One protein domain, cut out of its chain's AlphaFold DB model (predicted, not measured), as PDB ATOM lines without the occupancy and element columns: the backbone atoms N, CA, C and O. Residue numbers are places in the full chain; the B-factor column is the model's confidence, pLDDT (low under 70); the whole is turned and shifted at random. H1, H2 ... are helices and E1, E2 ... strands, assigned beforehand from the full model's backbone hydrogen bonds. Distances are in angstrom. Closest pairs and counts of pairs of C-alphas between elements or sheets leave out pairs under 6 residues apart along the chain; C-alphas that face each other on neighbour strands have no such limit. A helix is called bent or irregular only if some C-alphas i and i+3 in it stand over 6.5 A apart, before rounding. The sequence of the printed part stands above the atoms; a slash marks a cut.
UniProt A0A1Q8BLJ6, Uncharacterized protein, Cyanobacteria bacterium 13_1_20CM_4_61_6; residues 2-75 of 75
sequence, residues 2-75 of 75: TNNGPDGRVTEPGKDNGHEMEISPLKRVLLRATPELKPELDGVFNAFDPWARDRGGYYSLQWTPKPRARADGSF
ATOM      1  N   THR A   2      57.235  43.403  39.308       54.22
ATOM      2  CA  THR A   2      56.068  43.809  38.504       54.22
ATOM      3  C   THR A   2      54.836  43.867  39.409       54.22
ATOM      4  O   THR A   2      54.100  42.892  39.520       54.22
ATOM      5  N   ASN A   3      54.650  44.992  40.105       59.59
ATOM      6  CA  ASN A   3      53.549  45.230  41.050       59.59
ATOM      7  C   ASN A   3      52.214  45.436  40.325       59.59
ATOM      8  O   ASN A   3      51.699  46.549  40.281       59.59
ATOM      9  N   ASN A   4      51.653  44.386  39.723       61.25
ATOM     10  CA  ASN A   4      50.303  44.404  39.151       61.25
ATOM     11  C   ASN A   4      50.046  45.468  38.045       61.25
ATOM     12  O   ASN A   4      48.943  45.563  37.521       61.25
ATOM     13  N   GLY A   5      51.040  46.244  37.614       65.81
ATOM     14  CA  GLY A   5      50.906  47.313  36.623       65.81
ATOM     15  C   GLY A   5      51.872  48.473  36.905       65.81
ATOM     16  O   GLY A   5      52.605  48.421  37.890       65.81
ATOM     17  N   PRO A   6      51.904  49.507  36.047       73.94
ATOM     18  CA  PRO A   6      52.790  50.658  36.210       73.94
ATOM     19  C   PRO A   6      52.378  51.549  37.391       73.94
ATOM     20  O   PRO A   6      53.234  52.190  37.986       73.94
ATOM     21  N   ASP A   7      51.101  51.532  37.786       78.69
ATOM     22  CA  ASP A   7      50.549  52.450  38.798       78.69
ATOM     23  C   ASP A   7      50.707  51.944  40.247       78.69
ATOM     24  O   ASP A   7      49.997  52.381  41.148       78.69
ATOM     25  N   GLY A   8      51.598  50.977  40.484       81.69
ATOM     26  CA  GLY A   8      51.814  50.386  41.808       81.69
ATOM     27  C   GLY A   8      50.708  49.423  42.252       81.69
ATOM     28  O   GLY A   8      49.916  48.947  41.442       81.69
ATOM     29  N   ARG A   9      50.680  49.085  43.546       84.25
ATOM     30  CA  ARG A   9      49.749  48.106  44.134       84.25
ATOM     31  C   ARG A   9      48.327  48.673  44.206       84.25
ATOM     32  O   ARG A   9      48.131  49.786  44.677       84.25
ATOM     33  N   VAL A  10      47.343  47.878  43.787       86.81
ATOM     34  CA  VAL A  10      45.912  48.216  43.857       86.81
ATOM     35  C   VAL A  10      45.174  47.054  44.514       86.81
ATOM     36  O   VAL A  10      45.418  45.903  44.155       86.81
ATOM     37  N   THR A  11      44.294  47.346  45.467       89.50
ATOM     38  CA  THR A  11      43.494  46.357  46.203       89.50
ATOM     39  C   THR A  11      42.048  46.331  45.729       89.50
ATOM     40  O   THR A  11      41.528  47.329  45.229       89.50
ATOM     41  N   GLU A  12      41.405  45.176  45.869       89.75
ATOM     42  CA  GLU A  12      39.967  45.039  45.650       89.75
ATOM     43  C   GLU A  12      39.184  45.890  46.674       89.75
ATOM     44  O   GLU A  12      39.661  46.107  47.792       89.75
ATOM     45  N   PRO A  13      37.979  46.386  46.334       86.94
ATOM     46  CA  PRO A  13      37.217  47.305  47.188       86.94
ATOM     47  C   PRO A  13      36.599  46.651  48.440       86.94
ATOM     48  O   PRO A  13      35.888  47.309  49.195       86.94
ATOM     49  N   GLY A  14      36.848  45.365  48.674       86.19
ATOM     50  CA  GLY A  14      36.315  44.597  49.796       86.19
ATOM     51  C   GLY A  14      37.246  43.455  50.201       86.19
ATOM     52  O   GLY A  14      38.385  43.367  49.739       86.19
ATOM     53  N   LYS A  15      36.744  42.561  51.051       84.69
ATOM     54  CA  LYS A  15      37.506  41.413  51.546       84.69
ATOM     55  C   LYS A  15      37.027  40.124  50.896       84.69
ATOM     56  O   LYS A  15      35.826  39.869  50.877       84.69
ATOM     57  N   ASP A  16      37.965  39.301  50.444       78.00
ATOM     58  CA  ASP A  16      37.708  37.920  50.035       78.00
ATOM     59  C   ASP A  16      38.063  36.998  51.206       78.00
ATOM     60  O   ASP A  16      39.168  37.073  51.744       78.00
ATOM     61  N   ASN A  17      37.107  36.199  51.681       76.62
ATOM     62  CA  ASN A  17      37.264  35.350  52.871       76.62
ATOM     63  C   ASN A  17      37.862  36.075  54.105       76.62
ATOM     64  O   ASN A  17      38.588  35.483  54.897       76.62
ATOM     65  N   GLY A  18      37.563  37.369  54.280       83.88
ATOM     66  CA  GLY A  18      38.071  38.182  55.396       83.88
ATOM     67  C   GLY A  18      39.453  38.811  55.176       83.88
ATOM     68  O   GLY A  18      39.921  39.554  56.044       83.88
ATOM     69  N   HIS A  19      40.069  38.597  54.014       81.62
ATOM     70  CA  HIS A  19      41.384  39.125  53.661       81.62
ATOM     71  C   HIS A  19      41.291  40.228  52.603       81.62
ATOM     72  O   HIS A  19      40.507  40.149  51.659       81.62
ATOM     73  N   GLU A  20      42.105  41.271  52.765       88.81
ATOM     74  CA  GLU A  20      42.308  42.270  51.717       88.81
ATOM     75  C   GLU A  20      43.167  41.668  50.610       88.81
ATOM     76  O   GLU A  20      44.268  41.174  50.860       88.81
ATOM     77  N   MET A  21      42.655  41.723  49.386       85.88
ATOM     78  CA  MET A  21      43.298  41.123  48.226       85.88
ATOM     79  C   MET A  21      43.768  42.201  47.262       85.88
ATOM     80  O   MET A  21      43.108  43.222  47.061       85.88
ATOM     81  N   GLU A  22      44.924  41.974  46.647       87.88
ATOM     82  CA  GLU A  22      45.338  42.772  45.498       87.88
ATOM     83  C   GLU A  22      44.494  42.418  44.272       87.88
ATOM     84  O   GLU A  22      44.186  41.247  44.044       87.88
ATOM     85  N   ILE A  23      44.167  43.420  43.453       87.69
ATOM     86  CA  ILE A  23      43.522  43.184  42.161       87.69
ATOM     87  C   ILE A  23      44.430  42.291  41.316       87.69
ATOM     88  O   ILE A  23      45.617  42.577  41.150       87.69
ATOM     89  N   SER A  24      43.852  41.246  40.721       85.88
ATOM     90  CA  SER A  24      44.606  40.335  39.857       85.88
ATOM     91  C   SER A  24      45.262  41.058  38.659       85.88
ATOM     92  O   SER A  24      44.656  41.968  38.069       85.88
ATOM     93  N   PRO A  25      46.456  40.621  38.209       86.06
ATOM     94  CA  PRO A  25      47.123  41.221  37.053       86.06
ATOM     95  C   PRO A  25      46.241  41.232  35.796       86.06
ATOM     96  O   PRO A  25      46.222  42.216  35.055       86.06
ATOM     97  N   LEU A  26      45.470  40.160  35.573       86.88
ATOM     98  CA  LEU A  26      44.569  40.032  34.426       86.88
ATOM     99  C   LEU A  26      43.444  41.073  34.471       86.88
ATOM    100  O   LEU A  26      43.235  41.771  33.481       86.88
ATOM    101  N   LYS A  27      42.773  41.243  35.619       88.38
ATOM    102  CA  LYS A  27      41.734  42.275  35.784       88.38
ATOM    103  C   LYS A  27      42.299  43.668  35.503       88.38
ATOM    104  O   LYS A  27      41.652  44.460  34.826       88.38
ATOM    105  N   ARG A  28      43.545  43.952  35.898       89.75
ATOM    106  CA  ARG A  28      44.208  45.224  35.555       89.75
ATOM    107  C   ARG A  28      44.523  45.390  34.077       89.75
ATOM    108  O   ARG A  28      44.485  46.512  33.580       89.75
ATOM    109  N   VAL A  29      44.891  44.326  33.370       89.62
ATOM    110  CA  VAL A  29      45.057  44.385  31.908       89.62
ATOM    111  C   VAL A  29      43.713  44.666  31.240       89.62
ATOM    112  O   VAL A  29      43.633  45.604  30.454       89.62
ATOM    113  N   LEU A  30      42.656  43.944  31.619       90.75
ATOM    114  CA  LEU A  30      41.312  44.126  31.064       90.75
ATOM    115  C   LEU A  30      40.776  45.540  31.299       90.75
ATOM    116  O   LEU A  30      40.330  46.177  30.358       90.75
ATOM    117  N   LEU A  31      40.903  46.079  32.514       90.19
ATOM    118  CA  LEU A  31      40.434  47.435  32.830       90.19
ATOM    119  C   LEU A  31      41.219  48.546  32.114       90.19
ATOM    120  O   LEU A  31      40.708  49.653  31.982       90.19
ATOM    121  N   ARG A  32      42.450  48.275  31.663       90.31
ATOM    122  CA  ARG A  32      43.225  49.220  30.839       90.31
ATOM    123  C   ARG A  32      42.893  49.101  29.360       90.31
ATOM    124  O   ARG A  32      42.835  50.113  28.677       90.31
ATOM    125  N   ALA A  33      42.722  47.876  28.873       93.56
ATOM    126  CA  ALA A  33      42.417  47.612  27.472       93.56
ATOM    127  C   ALA A  33      40.951  47.918  27.124       93.56
ATOM    128  O   ALA A  33      40.652  48.282  25.992       93.56
ATOM    129  N   THR A  34      40.043  47.749  28.086       95.19
ATOM    130  CA  THR A  34      38.590  47.869  27.912       95.19
ATOM    131  C   THR A  34      37.959  48.382  29.216       95.19
ATOM    132  O   THR A  34      37.391  47.607  29.994       95.19
ATOM    133  N   PRO A  35      38.103  49.683  29.525       91.94
ATOM    134  CA  PRO A  35      37.602  50.272  30.770       91.94
ATOM    135  C   PRO A  35      36.080  50.134  30.950       91.94
ATOM    136  O   PRO A  35      35.591  50.137  32.080       91.94
ATOM    137  N   GLU A  36      35.329  49.945  29.865       91.69
ATOM    138  CA  GLU A  36      33.882  49.712  29.850       91.69
ATOM    139  C   GLU A  36      33.483  48.424  30.585       91.69
ATOM    140  O   GLU A  36      32.350  48.309  31.048       91.69
ATOM    141  N   LEU A  37      34.413  47.475  30.758       90.12
ATOM    142  CA  LEU A  37      34.189  46.243  31.524       90.12
ATOM    143  C   LEU A  37      34.187  46.457  33.040       90.12
ATOM    144  O   LEU A  37      33.871  45.523  33.776       90.12
ATOM    145  N   LYS A  38      34.530  47.651  33.536       89.75
ATOM    146  CA  LYS A  38      34.567  47.947  34.974       89.75
ATOM    147  C   LYS A  38      33.323  47.479  35.748       89.75
ATOM    148  O   LYS A  38      33.499  46.654  36.643       89.75
ATOM    149  N   PRO A  39      32.087  47.883  35.394       88.75
ATOM    150  CA  PRO A  39      30.888  47.406  36.091       88.75
ATOM    151  C   PRO A  39      30.715  45.880  36.039       88.75
ATOM    152  O   PRO A  39      30.101  45.291  36.933       88.75
ATOM    153  N   GLU A  40      31.263  45.218  35.018       86.19
ATOM    154  CA  GLU A  40      31.186  43.766  34.917       86.19
ATOM    155  C   GLU A  40      32.189  43.048  35.811       86.19
ATOM    156  O   GLU A  40      31.848  42.029  36.422       86.19
ATOM    157  N   LEU A  41      33.377  43.627  35.962       87.88
ATOM    158  CA  LEU A  41      34.482  43.082  36.742       87.88
ATOM    159  C   LEU A  41      34.472  43.515  38.215       87.88
ATOM    160  O   LEU A  41      35.187  42.904  39.008       87.88
ATOM    161  N   ASP A  42      33.678  44.515  38.609       86.50
ATOM    162  CA  ASP A  42      33.632  45.039  39.987       86.50
ATOM    163  C   ASP A  42      33.342  43.946  41.032       86.50
ATOM    164  O   ASP A  42      33.930  43.955  42.108       86.50
ATOM    165  N   GLY A  43      32.494  42.966  40.704       81.31
ATOM    166  CA  GLY A  43      32.172  41.838  41.590       81.31
ATOM    167  C   GLY A  43      33.150  40.659  41.527       81.31
ATOM    168  O   GLY A  43      32.985  39.690  42.262       81.31
ATOM    169  N   VAL A  44      34.153  40.704  40.647       84.62
ATOM    170  CA  VAL A  44      35.114  39.611  40.450       84.62
ATOM    171  C   VAL A  44      36.349  39.880  41.300       84.62
ATOM    172  O   VAL A  44      37.224  40.641  40.894       84.62
ATOM    173  N   PHE A  45      36.408  39.266  42.478       80.25
ATOM    174  CA  PHE A  45      37.509  39.429  43.437       80.25
ATOM    175  C   PHE A  45      38.601  38.373  43.250       80.25
ATOM    176  O   PHE A  45      39.785  38.666  43.390       80.25
ATOM    177  N   ASN A  46      38.210  37.149  42.885       72.56
ATOM    178  CA  ASN A  46      39.129  36.029  42.756       72.56
ATOM    179  C   ASN A  46      38.635  35.041  41.692       72.56
ATOM    180  O   ASN A  46      37.874  34.117  41.965       72.56
ATOM    181  N   ALA A  47      39.042  35.263  40.441       65.56
ATOM    182  CA  ALA A  47      38.626  34.418  39.319       65.56
ATOM    183  C   ALA A  47      39.205  32.990  39.382       65.56
ATOM    184  O   ALA A  47      38.727  32.105  38.676       65.56
ATOM    185  N   PHE A  48      40.232  32.770  40.209       65.06
ATOM    186  CA  PHE A  48      40.961  31.508  40.311       65.06
ATOM    187  C   PHE A  48      41.108  31.046  41.761       65.06
ATOM    188  O   PHE A  48      42.128  30.449  42.089       65.06
ATOM    189  N   ASP A  49      40.127  31.313  42.628       66.00
ATOM    190  CA  ASP A  49      40.157  30.770  43.987       66.00
ATOM    191  C   ASP A  49      40.103  29.227  43.900       66.00
ATOM    192  O   ASP A  49      39.074  28.670  43.501       66.00
ATOM    193  N   PRO A  50      41.186  28.501  44.243       58.41
ATOM    194  CA  PRO A  50      41.185  27.043  44.196       58.41
ATOM    195  C   PRO A  50      40.214  26.442  45.221       58.41
ATOM    196  O   PRO A  50      39.745  25.319  45.043       58.41
ATOM    197  N   TRP A  51      39.863  27.189  46.273       59.09
ATOM    198  CA  TRP A  51      38.851  26.797  47.254       59.09
ATOM    199  C   TRP A  51      37.433  27.090  46.752       59.09
ATOM    200  O   TRP A  51      36.457  26.540  47.282       59.09
ATOM    201  N   ALA A  52      37.315  27.883  45.679       59.50
ATOM    202  CA  ALA A  52      36.074  28.126  44.968       59.50
ATOM    203  C   ALA A  52      35.718  27.057  43.921       59.50
ATOM    204  O   ALA A  52      34.858  27.290  43.081       59.50
ATOM    205  N   ARG A  53      36.312  25.860  43.969       56.75
ATOM    206  CA  ARG A  53      35.809  24.704  43.202       56.75
ATOM    207  C   ARG A  53      35.211  23.589  44.065       56.75
ATOM    208  O   ARG A  53      34.330  22.877  43.594       56.75
ATOM    209  N   ASP A  54      35.654  23.466  45.316       55.34
ATOM    210  CA  ASP A  54      35.445  22.273  46.151       55.34
ATOM    211  C   ASP A  54      34.317  22.381  47.199       55.34
ATOM    212  O   ASP A  54      34.061  21.465  47.975       55.34
ATOM    213  N   ARG A  55      33.596  23.503  47.243       58.00
ATOM    214  CA  ARG A  55      32.485  23.749  48.169       58.00
ATOM    215  C   ARG A  55      31.277  24.259  47.397       58.00
ATOM    216  O   ARG A  55      30.985  25.452  47.406       58.00
ATOM    217  N   GLY A  56      30.541  23.336  46.777       55.06
ATOM    218  CA  GLY A  56      29.319  23.591  45.993       55.06
ATOM    219  C   GLY A  56      28.171  24.323  46.715       55.06
ATOM    220  O   GLY A  56      27.091  24.446  46.150       55.06
ATOM    221  N   GLY A  57      28.382  24.806  47.946       58.22
ATOM    222  CA  GLY A  57      27.477  25.694  48.678       58.22
ATOM    223  C   GLY A  57      27.849  27.186  48.651       58.22
ATOM    224  O   GLY A  57      27.020  27.996  49.051       58.22
ATOM    225  N   TYR A  58      29.052  27.575  48.200       56.09
ATOM    226  CA  TYR A  58      29.493  28.986  48.216       56.09
ATOM    227  C   TYR A  58      29.353  29.700  46.865       56.09
ATOM    228  O   TYR A  58      29.330  30.927  46.817       56.09
ATOM    229  N   TYR A  59      29.243  28.954  45.769       53.72
ATOM    230  CA  TYR A  59      29.101  29.488  44.414       53.72
ATOM    231  C   TYR A  59      28.296  28.500  43.580       53.72
ATOM    232  O   TYR A  59      28.473  27.285  43.659       53.72
ATOM    233  N   SER A  60      27.385  29.042  42.781       62.44
ATOM    234  CA  SER A  60      26.600  28.273  41.828       62.44
ATOM    235  C   SER A  60      27.259  28.348  40.457       62.44
ATOM    236  O   SER A  60      27.663  29.422  40.019       62.44
ATOM    237  N   LEU A  61      27.321  27.213  39.760       66.75
ATOM    238  CA  LEU A  61      27.638  27.179  38.328       66.75
ATOM    239  C   LEU A  61      26.417  27.528  37.461       66.75
ATOM    240  O   LEU A  61      26.542  27.637  36.244       66.75
ATOM    241  N   GLN A  62      25.234  27.679  38.070       70.94
ATOM    242  CA  GLN A  62      24.035  28.100  37.356       70.94
ATOM    243  C   GLN A  62      24.191  29.548  36.914       70.94
ATOM    244  O   GLN A  62      24.427  30.450  37.724       70.94
ATOM    245  N   TRP A  63      24.030  29.764  35.615       65.44
ATOM    246  CA  TRP A  63      24.059  31.096  35.048       65.44
ATOM    247  C   TRP A  63      22.919  31.934  35.634       65.44
ATOM    248  O   TRP A  63      21.756  31.537  35.603       65.44
ATOM    249  N   THR A  64      23.263  33.092  36.196       71.12
ATOM    250  CA  THR A  64      22.294  34.059  36.717       71.12
ATOM    251  C   THR A  64      22.571  35.407  36.061       71.12
ATOM    252  O   THR A  64      23.657  35.959  36.265       71.12
ATOM    253  N   PRO A  65      21.627  35.969  35.284       69.38
ATOM    254  CA  PRO A  65      21.842  37.252  34.639       69.38
ATOM    255  C   PRO A  65      21.915  38.346  35.695       69.38
ATOM    256  O   PRO A  65      21.050  38.454  36.575       69.38
ATOM    257  N   LYS A  66      22.914  39.220  35.571       70.00
ATOM    258  CA  LYS A  66      22.916  40.469  36.330       70.00
ATOM    259  C   LYS A  66      21.676  41.294  35.966       70.00
ATOM    260  O   LYS A  66      21.234  41.242  34.818       70.00
ATOM    261  N   PRO A  67      21.134  42.116  36.885       75.62
ATOM    262  CA  PRO A  67      19.943  42.925  36.614       75.62
ATOM    263  C   PRO A  67      20.031  43.756  35.328       75.62
ATOM    264  O   PRO A  67      19.042  43.878  34.615       75.62
ATOM    265  N   ARG A  68      21.223  44.272  35.001       68.38
ATOM    266  CA  ARG A  68      21.469  45.058  33.782       68.38
ATOM    267  C   ARG A  68      21.551  44.214  32.504       68.38
ATOM    268  O   ARG A  68      21.252  44.740  31.445       68.38
ATOM    269  N   ALA A  69      21.890  42.928  32.609       72.25
ATOM    270  CA  ALA A  69      21.960  42.003  31.477       72.25
ATOM    271  C   ALA A  69      20.583  41.436  31.081       72.25
ATOM    272  O   ALA A  69      20.440  40.876  30.006       72.25
ATOM    273  N   ARG A  70      19.543  41.601  31.917       67.75
ATOM    274  CA  ARG A  70      18.186  41.096  31.621       67.75
ATOM    275  C   ARG A  70      17.519  41.744  30.405       67.75
ATOM    276  O   ARG A  70      16.571  41.175  29.884       67.75
ATOM    277  N   ALA A  71      17.944  42.946  30.024       69.00
ATOM    278  CA  ALA A  71      17.360  43.706  28.919       69.00
ATOM    279  C   ALA A  71      18.214  43.649  27.640       69.00
ATOM    280  O   ALA A  71      17.873  44.299  26.654       69.00
ATOM    281  N   ASP A  72      19.333  42.924  27.666       67.50
ATOM    282  CA  ASP A  72      20.228  42.807  26.524       67.50
ATOM    283  C   ASP A  72      19.713  41.707  25.584       67.50
ATOM    284  O   ASP A  72      19.570  40.555  25.982       67.50
ATOM    285  N   GLY A  73      19.405  42.077  24.337       63.44
ATOM    286  CA  GLY A  73      18.835  41.170  23.335       63.44
ATOM    287  C   GLY A  73      19.808  40.120  22.790       63.44
ATOM    288  O   GLY A  73      19.415  39.332  21.933       63.44
ATOM    289  N   SER A  74      21.066  40.126  23.238       67.50
ATOM    290  CA  SER A  74      22.070  39.114  22.892       67.50
ATOM    291  C   SER A  74      22.122  37.921  23.861       67.50
ATOM    292  O   SER A  74      22.919  37.008  23.632       67.50
ATOM    293  N   PHE A  75      21.267  37.902  24.896       57.03
ATOM    294  CA  PHE A  75      21.168  36.833  25.900       57.03
ATOM    295  C   PHE A  75      19.844  36.066  25.852       57.03
ATOM    296  O   PHE A  75      18.789  36.685  25.589       57.03
TER     297      PHE A  75
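Overview. This is residues 2 to 75 of the 75 residues of an uncharacterized protein of Cyanobacteria bacterium 13_1_20CM_4_61_6 (UniProt A0A1Q8BLJ6). A small strand hairpin, E1 and E2, leads straight into a helical hairpin, H1 and H2; from there a long loop swings away to the short helix H3, which stands by itself at the far end of a loose, flat shape. Residues 54 to 59 of that loop, and residues 69 to 74, of which 69 to 71 belong to H3, stick out. The printed part has 74 residues, with two antiparallel strands, E1 - E2, and then three helices; the class is mixed, though under half of the residues are in named elements. The whole is loose, with a radius of gyration of the C-alphas of 14.4 A, and spans 38 by 31 by 17 A.

Arrangement. E1, residues 11 to 16, and E2, residues 19 to 22, form an antiparallel hairpin at 146 degrees; N 12 and O 21 are within hydrogen-bond range at 2.9 A. H1, residues 25 to 33, touches H2, residues 35 to 41, as a helical hairpin, opposite ways at a steep tilt of 43 degrees; their closest C-alphas, of Leu 31 and Lys 38, are 6.3 A apart. H3, residues 67 to 71, is apart from E1, E2, H1 and H2. Every O i to N i+4 pair is within range in H1, but 1 of 3 in H2 and 0 of 1 in H3; for O i to N i+3 the counts are 3 of 4 in H2 and 0 of 2 in H3.

Along the chain. E1 begins at C-alpha 11 (43.494, 46.357, 46.203) and is 10.9 A long; H1 is 12.4 A long. H2 is irregular, with C-alphas 36 and 39 7.3 A apart; H3 is only just irregular, with C-alphas 68 and 71 6.51 A apart. H3 ends at C-alpha 71 (17.360, 43.706, 28.919).

Size, cuts and confidence. The two C-alphas farthest apart, of Thr 2 and Gly 73, are 40.3 A apart. The printed part has no cut; the link from H2 to H3, of 25 residues, is long. Mean pLDDT of the printed part is 76.0, and 28 residues are under 70, among them residues 47 to 61.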